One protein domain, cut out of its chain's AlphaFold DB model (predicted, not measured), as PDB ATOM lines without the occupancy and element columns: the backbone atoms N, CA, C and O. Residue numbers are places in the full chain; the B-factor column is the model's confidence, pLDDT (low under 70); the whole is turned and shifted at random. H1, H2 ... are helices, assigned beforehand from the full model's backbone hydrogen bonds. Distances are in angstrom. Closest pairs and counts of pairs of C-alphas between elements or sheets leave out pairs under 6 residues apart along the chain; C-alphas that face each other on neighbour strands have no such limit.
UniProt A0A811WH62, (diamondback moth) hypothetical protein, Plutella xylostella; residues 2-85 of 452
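AT A GLANCE: This is residues 2 to 85 of the 452 residues of the protein "(diamondback moth) hypothetical protein" of Plutella xylostella (UniProt A0A811WH62). The longest helix, H3, and the last one, H4, follow each other nearly end to end in a long row with a small jog between them, and a helical hairpin of H1 and H2 sits over one side of that row. The hairpin packs on H4 through H2, while H3 reaches away along the longest axis and touches no helix. The printed part has 84 residues with four named helices, H1, H2, H3 and H4 along the chain, and no named strand; its class is all helix. It is compact, with a radius of gyration of the C-alphas of 13.7 A, yet only just elongated in outline, its C-alphas spanning 45 by 30 by 18 A.

HOW THE PARTS SIT: H3, residues 55 to 69, is near H1, residues 3 to 15, with no C-alphas of the two within 8 A but 5 pairs within 10 A. H3 is apart from H4, residues 72 to 85, though a tight link of 2 residues joins them. H3 is apart also from H2, residues 29 to 39. H4 touches H2, with the C-alphas of Pro 29 and Ser 77 closest at 4.3 A. Their lines stand at a steep tilt of 69 degrees, only just short of about perpendicular, and they run opposite ways. H2 also touches H1, with the C-alphas of Trp 15 and Cys 32 closest at 4.6 A. H1 and H2 form a helical hairpin, at a shallow tilt of 20 degrees, opposite ways, with 10.4 A from centre to centre. H1 and H4 are apart. In H1, H2, H3 and H4 every pair of O i and N i+4 is within hydrogen-bond range.

IN THESE COORDINATES: H3 runs from Phe 55, C-alpha at (177.394, 149.844, 170.410), to Trp 69, 20.7 A from first to last C-alpha. H4 runs from Pro 72 to Thr 85, 20.0 A, and its last C-alpha is at (211.840, 157.952, 196.284). H1 runs from Asn 3, C-alpha at (198.641, 133.865, 177.000), to Trp 15, 18.4 A. H2 runs from Pro 29 to Val 39, 15.4 A.

THE WHOLE: The two C-alphas farthest apart are those of Thr 53 and Thr 85, at 46.4 A. The printed part has no cut. The links from H1 to H2, residues 16 to 28, and from H2 to H3, residues 40 to 54, are long. The mean pLDDT of the printed part is 82.8; residue 2, residues 44 to 48 and residue 53 are under 70.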
ATOM      1  N   SER A   2     198.430 136.858 173.106       68.25
ATOM      2  CA  SER A   2     199.285 135.812 173.713       68.25
ATOM      3  C   SER A   2     198.868 135.526 175.162       68.25
ATOM      4  O   SER A   2     198.563 136.472 175.889       68.25
ATOM      5  N   ASN A   3     198.941 134.267 175.612       73.25
ATOM      6  CA  ASN A   3     198.641 133.865 177.000       73.25
ATOM      7  C   ASN A   3     199.422 134.695 178.038       73.25
ATOM      8  O   ASN A   3     198.894 135.036 179.091       73.25
ATOM      9  N   ASN A   4     200.660 135.094 177.721       79.12
ATOM     10  CA  ASN A   4     201.480 135.936 178.601       79.12
ATOM     11  C   ASN A   4     200.892 137.356 178.756       79.12
ATOM     12  O   ASN A   4     200.967 137.943 179.830       79.12
ATOM     13  N   ALA A   5     200.266 137.900 177.706       78.38
ATOM     14  CA  ALA A   5     199.598 139.200 177.764       78.38
ATOM     15  C   ALA A   5     198.268 139.135 178.535       78.38
ATOM     16  O   ALA A   5     197.964 140.075 179.262       78.38
ATOM     17  N   LEU A   6     197.516 138.030 178.429       79.56
ATOM     18  CA  LEU A   6     196.280 137.826 179.196       79.56
ATOM     19  C   LEU A   6     196.560 137.810 180.707       79.56
ATOM     20  O   LEU A   6     196.009 138.625 181.436       79.56
ATOM     21  N   ILE A   7     197.519 136.992 181.152       84.25
ATOM     22  CA  ILE A   7     197.918 136.911 182.571       84.25
ATOM     23  C   ILE A   7     198.408 138.274 183.097       84.25
ATOM     24  O   ILE A   7     198.160 138.633 184.248       84.25
ATOM     25  N   ARG A   8     199.101 139.073 182.272       87.06
ATOM     26  CA  ARG A   8     199.531 140.434 182.649       87.06
ATOM     27  C   ARG A   8     198.355 141.401 182.797       87.06
ATOM     28  O   ARG A   8     198.406 142.245 183.689       87.06
ATOM     29  N   LEU A   9     197.323 141.274 181.961       83.50
ATOM     30  CA  LEU A   9     196.099 142.070 182.060       83.50
ATOM     31  C   LEU A   9     195.320 141.722 183.334       83.50
ATOM     32  O   LEU A   9     195.035 142.620 184.114       83.50
ATOM     33  N   GLU A  10     195.094 140.436 183.611       82.75
ATOM     34  CA  GLU A  10     194.434 139.970 184.844       82.75
ATOM     35  C   GLU A  10     195.152 140.479 186.107       82.75
ATOM     36  O   GLU A  10     194.527 140.979 187.044       82.75
ATOM     37  N   ASN A  11     196.491 140.424 186.121       86.75
ATOM     38  CA  ASN A  11     197.292 140.988 187.210       86.75
ATOM     39  C   ASN A  11     197.143 142.515 187.318       86.75
ATOM     40  O   ASN A  11     197.142 143.048 188.427       86.75
ATOM     41  N   TYR A  12     197.029 143.232 186.200       88.19
ATOM     42  CA  TYR A  12     196.775 144.671 186.211       88.19
ATOM     43  C   TYR A  12     195.401 144.995 186.802       88.19
ATOM     44  O   TYR A  12     195.328 145.827 187.705       88.19
ATOM     45  N   GLU A  13     194.339 144.308 186.377       84.88
ATOM     46  CA  GLU A  13     192.992 144.497 186.929       84.88
ATOM     47  C   GLU A  13     192.946 144.219 188.436       84.88
ATOM     48  O   GLU A  13     192.375 145.001 189.194       84.88
ATOM     49  N   GLN A  14     193.607 143.145 188.879       86.38
ATOM     50  CA  GLN A  14     193.685 142.773 190.288       86.38
ATOM     51  C   GLN A  14     194.475 143.785 191.131       86.38
ATOM     52  O   GLN A  14     194.017 144.192 192.199       86.38
ATOM     53  N   TRP A  15     195.687 144.163 190.709       90.00
ATOM     54  CA  TRP A  15     196.571 144.992 191.538       90.00
ATOM     55  C   TRP A  15     196.284 146.490 191.431       90.00
ATOM     56  O   TRP A  15     196.532 147.201 192.401       90.00
ATOM     57  N   CYS A  16     195.749 146.960 190.300       90.31
ATOM     58  CA  CYS A  16     195.305 148.342 190.090       90.31
ATOM     59  C   CYS A  16     193.786 148.516 190.260       90.31
ATOM     60  O   CYS A  16     193.204 149.469 189.733       90.31
ATOM     61  N   ALA A  17     193.145 147.608 191.002       88.06
ATOM     62  CA  ALA A  17     191.756 147.734 191.417       88.06
ATOM     63  C   ALA A  17     191.547 149.015 192.239       88.06
ATOM     64  O   ALA A  17     192.263 149.278 193.212       88.06
ATOM     65  N   VAL A  18     190.541 149.798 191.855       87.62
ATOM     66  CA  VAL A  18     190.182 151.043 192.538       87.62
ATOM     67  C   VAL A  18     189.121 150.759 193.588       87.62
ATOM     68  O   VAL A  18     188.128 150.083 193.310       87.62
ATOM     69  N   ASP A  19     189.319 151.288 194.789       84.00
ATOM     70  CA  ASP A  19     188.311 151.235 195.838       84.00
ATOM     71  C   ASP A  19     187.159 152.208 195.526       84.00
ATOM     72  O   ASP A  19     187.350 153.393 195.240       84.00
ATOM     73  N   ALA A  20     185.931 151.695 195.597       78.06
ATOM     74  CA  ALA A  20     184.724 152.463 195.338       78.06
ATOM     75  C   ALA A  20     184.507 153.594 196.361       78.06
ATOM     76  O   ALA A  20     183.858 154.585 196.018       78.06
ATOM     77  N   VAL A  21     185.048 153.493 197.579       80.88
ATOM     78  CA  VAL A  21     184.895 154.529 198.611       80.88
ATOM     79  C   VAL A  21     185.924 155.646 198.427       80.88
ATOM     80  O   VAL A  21     185.546 156.783 198.158       80.88
ATOM     81  N   THR A  22     187.214 155.328 198.521       85.44
ATOM     82  CA  THR A  22     188.317 156.307 198.464       85.44
ATOM     83  C   THR A  22     188.611 156.842 197.063       85.44
ATOM     84  O   THR A  22     189.250 157.883 196.946       85.44
ATOM     85  N   GLN A  23     188.170 156.148 196.003       85.56
ATOM     86  CA  GLN A  23     188.588 156.387 194.612       85.56
ATOM     87  C   GLN A  23     190.110 156.239 194.388       85.56
ATOM     88  O   GLN A  23     190.616 156.664 193.351       85.56
ATOM     89  N   GLY A  24     190.826 155.617 195.329       86.69
ATOM     90  CA  GLY A  24     192.255 155.310 195.257       86.69
ATOM     91  C   GLY A  24     192.538 153.819 195.052       86.69
ATOM     92  O   GLY A  24     191.651 153.035 194.709       86.69
ATOM     93  N   CYS A  25     193.780 153.400 195.271       89.94
ATOM     94  CA  CYS A  25     194.169 151.994 195.254       89.94
ATOM     95  C   CYS A  25     193.510 151.207 196.395       89.94
ATOM     96  O   CYS A  25     193.770 151.452 197.570       89.94
ATOM     97  N   ALA A  26     192.736 150.173 196.052       86.56
ATOM     98  CA  ALA A  26     192.206 149.234 197.045       86.56
ATOM     99  C   ALA A  26     193.300 148.346 197.669       86.56
ATOM    100  O   ALA A  26     193.181 147.876 198.804       86.56
ATOM    101  N   GLY A  27     194.351 148.075 196.889       85.56
ATOM    102  CA  GLY A  27     195.509 147.273 197.268       85.56
ATOM    103  C   GLY A  27     196.785 148.101 197.419       85.56
ATOM    104  O   GLY A  27     196.771 149.324 197.456       85.56
ATOM    105  N   SER A  28     197.935 147.423 197.483       89.69
ATOM    106  CA  SER A  28     199.234 148.099 197.581       89.69
ATOM    107  C   SER A  28     199.545 148.904 196.305       89.69
ATOM    108  O   SER A  28     199.704 148.284 195.247       89.69
ATOM    109  N   PRO A  29     199.772 150.233 196.384       92.88
ATOM    110  CA  PRO A  29     200.141 151.031 195.213       92.88
ATOM    111  C   PRO A  29     201.449 150.539 194.567       92.88
ATOM    112  O   PRO A  29     201.599 150.533 193.347       92.88
ATOM    113  N   ALA A  30     202.379 150.004 195.366       92.25
ATOM    114  CA  ALA A  30     203.603 149.383 194.862       92.25
ATOM    115  C   ALA A  30     203.353 148.134 193.995       92.25
ATOM    116  O   ALA A  30     204.103 147.898 193.046       92.25
ATOM    117  N   ALA A  31     202.305 147.356 194.287       93.06
ATOM    118  CA  ALA A  31     201.920 146.206 193.473       93.06
ATOM    119  C   ALA A  31     201.227 146.642 192.173       93.06
ATOM    120  O   ALA A  31     201.568 146.111 191.117       93.06
ATOM    121  N   CYS A  32     200.351 147.658 192.218       93.38
ATOM    122  CA  CYS A  32     199.789 148.255 191.001       93.38
ATOM    123  C   CYS A  32     200.900 148.751 190.066       93.38
ATOM    124  O   CYS A  32     200.946 148.362 188.901       93.38
ATOM    125  N   ARG A  33     201.876 149.515 190.580       92.88
ATOM    126  CA  ARG A  33     203.028 149.981 189.788       92.88
ATOM    127  C   ARG A  33     203.793 148.828 189.127       92.88
ATOM    128  O   ARG A  33     204.171 148.943 187.963       92.88
ATOM    129  N   ALA A  34     204.006 147.717 189.834       92.81
ATOM    130  CA  ALA A  34     204.646 146.535 189.255       92.81
ATOM    131  C   ALA A  34     203.806 145.917 188.120       92.81
ATOM    132  O   ALA A  34     204.357 145.564 187.079       92.81
ATOM    133  N   ALA A  35     202.479 145.854 188.268       91.69
ATOM    134  CA  ALA A  35     201.575 145.371 187.222       91.69
ATOM    135  C   ALA A  35     201.505 146.320 186.005       91.69
ATOM    136  O   ALA A  35     201.559 145.859 184.866       91.69
ATOM    137  N   VAL A  36     201.504 147.643 186.216       90.94
ATOM    138  CA  VAL A  36     201.629 148.664 185.151       90.94
ATOM    139  C   VAL A  36     202.902 148.440 184.321       90.94
ATOM    140  O   VAL A  36     202.867 148.541 183.092       90.94
ATOM    141  N   VAL A  37     204.021 148.117 184.980       89.94
ATOM    142  CA  VAL A  37     205.295 147.791 184.316       89.94
ATOM    143  C   VAL A  37     205.261 146.417 183.643       89.94
ATOM    144  O   VAL A  37     205.846 146.260 182.578       89.94
ATOM    145  N   ALA A  38     204.528 145.441 184.180       87.94
ATOM    146  CA  ALA A  38     204.339 144.154 183.513       87.94
ATOM    147  C   ALA A  38     203.522 144.281 182.212       87.94
ATOM    148  O   ALA A  38     203.808 143.579 181.245       87.94
ATOM    149  N   VAL A  39     202.535 145.182 182.150       87.00
ATOM    150  CA  VAL A  39     201.755 145.450 180.926       87.00
ATOM    151  C   VAL A  39     202.552 146.272 179.897       87.00
ATOM    152  O   VAL A  39     202.345 146.107 178.691       87.00
ATOM    153  N   LEU A  40     203.509 147.104 180.331       79.19
ATOM    154  CA  LEU A  40     204.460 147.770 179.430       79.19
ATOM    155  C   LEU A  40     205.254 146.736 178.605       79.19
ATOM    156  O   LEU A  40     205.761 145.745 179.124       79.19
ATOM    157  N   GLY A  41     205.337 146.961 177.291       70.50
ATOM    158  CA  GLY A  41     205.951 146.021 176.341       70.50
ATOM    159  C   GLY A  41     205.017 144.918 175.821       70.50
ATOM    160  O   GLY A  41     205.437 144.114 174.993       70.50
ATOM    161  N   THR A  42     203.751 144.881 176.248       78.25
ATOM    162  CA  THR A  42     202.700 144.094 175.575       78.25
ATOM    163  C   THR A  42     201.922 144.955 174.573       78.25
ATOM    164  O   THR A  42     201.997 146.184 174.601       78.25
ATOM    165  N   GLN A  43     201.113 144.324 173.714       70.94
ATOM    166  CA  GLN A  43     200.223 145.029 172.777       70.94
ATOM    167  C   GLN A  43     199.139 145.879 173.479       70.94
ATOM    168  O   GLN A  43     198.564 146.760 172.851       70.94
ATOM    169  N   LEU A  44     198.890 145.662 174.778       67.25
ATOM    170  CA  LEU A  44     197.796 146.276 175.544       67.25
ATOM    171  C   LEU A  44     197.953 147.781 175.807       67.25
ATOM    172  O   LEU A  44     196.975 148.435 176.142       67.25
ATOM    173  N   ARG A  45     199.168 148.338 175.692       64.12
ATOM    174  CA  ARG A  45     199.424 149.775 175.919       64.12
ATOM    175  C   ARG A  45     199.716 150.556 174.630       64.12
ATOM    176  O   ARG A  45     200.149 151.706 174.698       64.12
ATOM    177  N   ALA A  46     199.495 149.952 173.461       60.97
ATOM    178  CA  ALA A  46     199.416 150.704 172.211       60.97
ATOM    179  C   ALA A  46     198.199 151.641 172.264       60.97
ATOM    180  O   ALA A  46     197.163 151.260 172.796       60.97
ATOM    181  N   ALA A  47     198.311 152.862 171.735       62.03
ATOM    182  CA  ALA A  47     197.198 153.811 171.732       62.03
ATOM    183  C   ALA A  47     196.036 153.275 170.875       62.03
ATOM    184  O   ALA A  47     196.112 153.279 169.645       62.03
ATOM    185  N   CYS A  48     194.972 152.803 171.523       67.88
ATOM    186  CA  CYS A  48     193.767 152.318 170.860       67.88
ATOM    187  C   CYS A  48     192.777 153.468 170.645       67.88
ATOM    188  O   CYS A  48     192.596 154.315 171.518       67.88
ATOM    189  N   ALA A  49     192.107 153.466 169.494       76.38
ATOM    190  CA  ALA A  49     190.993 154.359 169.203       76.38
ATOM    191  C   ALA A  49     189.722 153.524 169.028       76.38
ATOM    192  O   ALA A  49     189.658 152.667 168.146       76.38
ATOM    193  N   CYS A  50     188.715 153.778 169.859       79.50
ATOM    194  CA  CYS A  50     187.448 153.061 169.800       79.50
ATOM    195  C   CYS A  50     186.593 153.575 168.641       79.50
ATOM    196  O   CYS A  50     186.212 154.745 168.602       79.50
ATOM    197  N   ARG A  51     186.323 152.700 167.668       76.56
ATOM    198  CA  ARG A  51     185.568 153.024 166.455       76.56
ATOM    199  C   ARG A  51     184.815 151.787 165.976       76.56
ATOM    200  O   ARG A  51     185.429 150.754 165.747       76.56
ATOM    201  N   GLY A  52     183.506 151.912 165.797       76.00
ATOM    202  CA  GLY A  52     182.633 150.827 165.358       76.00
ATOM    203  C   GLY A  52     181.189 151.303 165.220       76.00
ATOM    204  O   GLY A  52     180.854 152.398 165.671       76.00
ATOM    205  N   THR A  53     180.357 150.494 164.569       68.19
ATOM    206  CA  THR A  53     178.900 150.700 164.454       68.19
ATOM    207  C   THR A  53     178.104 149.853 165.445       68.19
ATOM    208  O   THR A  53     176.940 150.146 165.689       68.19
ATOM    209  N   ASP A  54     178.719 148.814 166.012       79.75
ATOM    210  CA  ASP A  54     178.162 148.044 167.122       79.75
ATOM    211  C   ASP A  54     178.418 148.787 168.442       79.75
ATOM    212  O   ASP A  54     179.567 149.017 168.834       79.75
ATOM    213  N   PHE A  55     177.335 149.163 169.122       72.62
ATOM    214  CA  PHE A  55     177.394 149.844 170.410       72.62
ATOM    215  C   PHE A  55     178.025 148.977 171.507       72.62
ATOM    216  O   PHE A  55     178.728 149.529 172.349       72.62
ATOM    217  N   ALA A  56     177.843 147.650 171.494       70.19
ATOM    218  CA  ALA A  56     178.414 146.767 172.514       70.19
ATOM    219  C   ALA A  56     179.952 146.785 172.451       70.19
ATOM    220  O   ALA A  56     180.616 147.173 173.413       70.19
ATOM    221  N   GLN A  57     180.511 146.510 171.266       72.31
ATOM    222  CA  GLN A  57     181.957 146.582 171.012       72.31
ATOM    223  C   GLN A  57     182.538 147.982 171.270       72.31
ATOM    224  O   GLN A  57     183.673 148.115 171.740       72.31
ATOM    225  N   LEU A  58     181.773 149.041 170.978       77.19
ATOM    226  CA  LEU A  58     182.183 150.414 171.267       77.19
ATOM    227  C   LEU A  58     182.285 150.667 172.779       77.19
ATOM    228  O   LEU A  58     183.288 151.227 173.226       77.19
ATOM    229  N   TYR A  59     181.289 150.243 173.565       73.31
ATOM    230  CA  TYR A  59     181.306 150.393 175.022       73.31
ATOM    231  C   TYR A  59     182.389 149.545 175.691       73.31
ATOM    232  O   TYR A  59     183.061 150.066 176.581       73.31
ATOM    233  N   ASP A  60     182.632 148.315 175.228       73.38
ATOM    234  CA  ASP A  60     183.758 147.498 175.704       73.38
ATOM    235  C   ASP A  60     185.092 148.200 175.472       73.38
ATOM    236  O   ASP A  60     185.896 148.349 176.393       73.38
ATOM    237  N   CYS A  61     185.326 148.691 174.251       79.31
ATOM    238  CA  CYS A  61     186.556 149.404 173.936       79.31
ATOM    239  C   CYS A  61     186.731 150.649 174.822       79.31
ATOM    240  O   CYS A  61     187.818 150.871 175.357       79.31
ATOM    241  N   LEU A  62     185.670 151.438 175.031       79.00
ATOM    242  CA  LEU A  62     185.708 152.610 175.913       79.00
ATOM    243  C   LEU A  62     185.926 152.223 177.388       79.00
ATOM    244  O   LEU A  62     186.612 152.946 178.114       79.00
ATOM    245  N   GLY A  63     185.392 151.078 177.824       76.88
ATOM    246  CA  GLY A  63     185.639 150.479 179.136       76.88
ATOM    247  C   GLY A  63     187.117 150.150 179.339       76.88
ATOM    248  O   GLY A  63     187.735 150.670 180.271       76.88
ATOM    249  N   TRP A  64     187.716 149.391 178.416       79.19
ATOM    250  CA  TRP A  64     189.154 149.095 178.410       79.19
ATOM    251  C   TRP A  64     190.011 150.361 178.318       79.19
ATOM    252  O   TRP A  64     191.003 150.485 179.037       79.19
ATOM    253  N   GLN A  65     189.613 151.334 177.492       79.94
ATOM    254  CA  GLN A  65     190.318 152.608 177.361       79.94
ATOM    255  C   GLN A  65     190.358 153.354 178.705       79.94
ATOM    256  O   GLN A  65     191.411 153.836 179.135       79.94
ATOM    257  N   ARG A  66     189.226 153.424 179.410       80.44
ATOM    258  CA  ARG A  66     189.148 154.098 180.708       80.44
ATOM    259  C   ARG A  66     189.881 153.316 181.805       80.44
ATOM    260  O   ARG A  66     190.585 153.930 182.604       80.44
ATOM    261  N   LEU A  67     189.806 151.985 181.789       81.25
ATOM    262  CA  LEU A  67     190.508 151.117 182.736       81.25
ATOM    263  C   LEU A  67     192.037 151.169 182.591       81.25
ATOM    264  O   LEU A  67     192.720 151.119 183.606       81.25
ATOM    265  N   LEU A  68     192.579 151.291 181.371       81.81
ATOM    266  CA  LEU A  68     194.028 151.275 181.119       81.81
ATOM    267  C   LEU A  68     194.696 152.660 181.191       81.81
ATOM    268  O   LEU A  68     195.842 152.758 181.641       81.81
ATOM    269  N   TRP A  69     194.010 153.728 180.761       80.62
ATOM    270  CA  TRP A  69     194.587 155.084 180.686       80.62
ATOM    271  C   TRP A  69     194.052 156.081 181.721       80.62
ATOM    272  O   TRP A  69     194.725 157.075 181.982       80.62
ATOM    273  N   LEU A  70     192.879 155.844 182.316       84.62
ATOM    274  CA  LEU A  70     192.190 156.798 183.202       84.62
ATOM    275  C   LEU A  70     191.900 156.204 184.593       84.62
ATOM    276  O   LEU A  70     190.919 156.575 185.237       84.62
ATOM    277  N   ASN A  71     192.746 155.280 185.056       87.69
ATOM    278  CA  ASN A  71     192.622 154.604 186.348       87.69
ATOM    279  C   ASN A  71     193.275 155.422 187.490       87.69
ATOM    280  O   ASN A  71     194.501 155.578 187.495       87.69
ATOM    281  N   PRO A  72     192.505 155.902 188.491       90.88
ATOM    282  CA  PRO A  72     193.037 156.649 189.634       90.88
ATOM    283  C   PRO A  72     194.132 155.935 190.441       90.88
ATOM    284  O   PRO A  72     195.111 156.575 190.817       90.88
ATOM    285  N   CYS A  73     194.045 154.615 190.645       91.81
ATOM    286  CA  CYS A  73     195.082 153.859 191.360       91.81
ATOM    287  C   CYS A  73     196.419 153.845 190.593       91.81
ATOM    288  O   CYS A  73     197.501 153.839 191.185       91.81
ATOM    289  N   VAL A  74     196.392 153.931 189.259       92.50
ATOM    290  CA  VAL A  74     197.620 154.090 188.461       92.50
ATOM    291  C   VAL A  74     198.257 155.468 188.668       92.50
ATOM    292  O   VAL A  74     199.483 155.575 188.639       92.50
ATOM    293  N   VAL A  75     197.464 156.513 188.918       91.69
ATOM    294  CA  VAL A  75     197.972 157.853 189.268       91.69
ATOM    295  C   VAL A  75     198.524 157.862 190.697       91.69
ATOM    296  O   VAL A  75     199.647 158.311 190.924       91.69
ATOM    297  N   GLU A  76     197.785 157.293 191.652       93.06
ATOM    298  CA  GLU A  76     198.213 157.177 193.049       93.06
ATOM    299  C   GLU A  76     199.509 156.367 193.187       93.06
ATOM    300  O   GLU A  76     200.441 156.810 193.846       93.06
ATOM    301  N   SER A  77     199.629 155.221 192.514       93.38
ATOM    302  CA  SER A  77     200.826 154.364 192.575       93.38
ATOM    303  C   SER A  77     202.094 154.969 191.967       93.38
ATOM    304  O   SER A  77     203.207 154.570 192.340       93.38
ATOM    305  N   GLN A  78     201.939 155.943 191.064       91.38
ATOM    306  CA  GLN A  78     203.028 156.797 190.588       91.38
ATOM    307  C   GLN A  78     203.361 157.875 191.626       91.38
ATOM    308  O   GLN A  78     204.530 158.032 191.973       91.38
ATOM    309  N   SER A  79     202.353 158.554 192.182       90.81
ATOM    310  CA  SER A  79     202.535 159.545 193.253       90.81
ATOM    311  C   SER A  79     203.245 158.947 194.479       90.81
ATOM    312  O   SER A  79     204.278 159.458 194.907       90.81
ATOM    313  N   ASP A  80     202.781 157.790 194.964       92.31
ATOM    314  CA  ASP A  80     203.374 157.006 196.057       92.31
ATOM    315  C   ASP A  80     204.856 156.690 195.816       92.31
ATOM    316  O   ASP A  80     205.678 156.795 196.727       92.31
ATOM    317  N   TYR A  81     205.211 156.330 194.578       91.19
ATOM    318  CA  TYR A  81     206.600 156.094 194.198       91.19
ATOM    319  C   TYR A  81     207.428 157.376 194.290       91.19
ATOM    320  O   TYR A  81     208.458 157.384 194.959       91.19
ATOM    321  N   HIS A  82     206.970 158.468 193.674       89.62
ATOM    322  CA  HIS A  82     207.715 159.725 193.677       89.62
ATOM    323  C   HIS A  82     207.887 160.293 195.091       89.62
ATOM    324  O   HIS A  82     209.003 160.668 195.448       89.62
ATOM    325  N   VAL A  83     206.840 160.263 195.921       89.31
ATOM    326  CA  VAL A  83     206.892 160.701 197.326       89.31
ATOM    327  C   VAL A  83     207.853 159.843 198.157       89.31
ATOM    328  O   VAL A  83     208.592 160.373 198.983       89.31
ATOM    329  N   LYS A  84     207.905 158.522 197.938       88.31
ATOM    330  CA  LYS A  84     208.827 157.633 198.672       88.31
ATOM    331  C   LYS A  84     210.271 157.699 198.176       88.31
ATOM    332  O   LYS A  84     211.182 157.510 198.975       88.31
ATOM    333  N   THR A  85     210.495 157.933 196.884       86.44
ATOM    334  CA  THR A  85     211.840 157.952 196.284       86.44
ATOM    335  C   THR A  85     212.521 159.314 196.396       86.44
ATOM    336  O   THR A  85     213.731 159.359 196.598       86.44
TER     337      THR A  85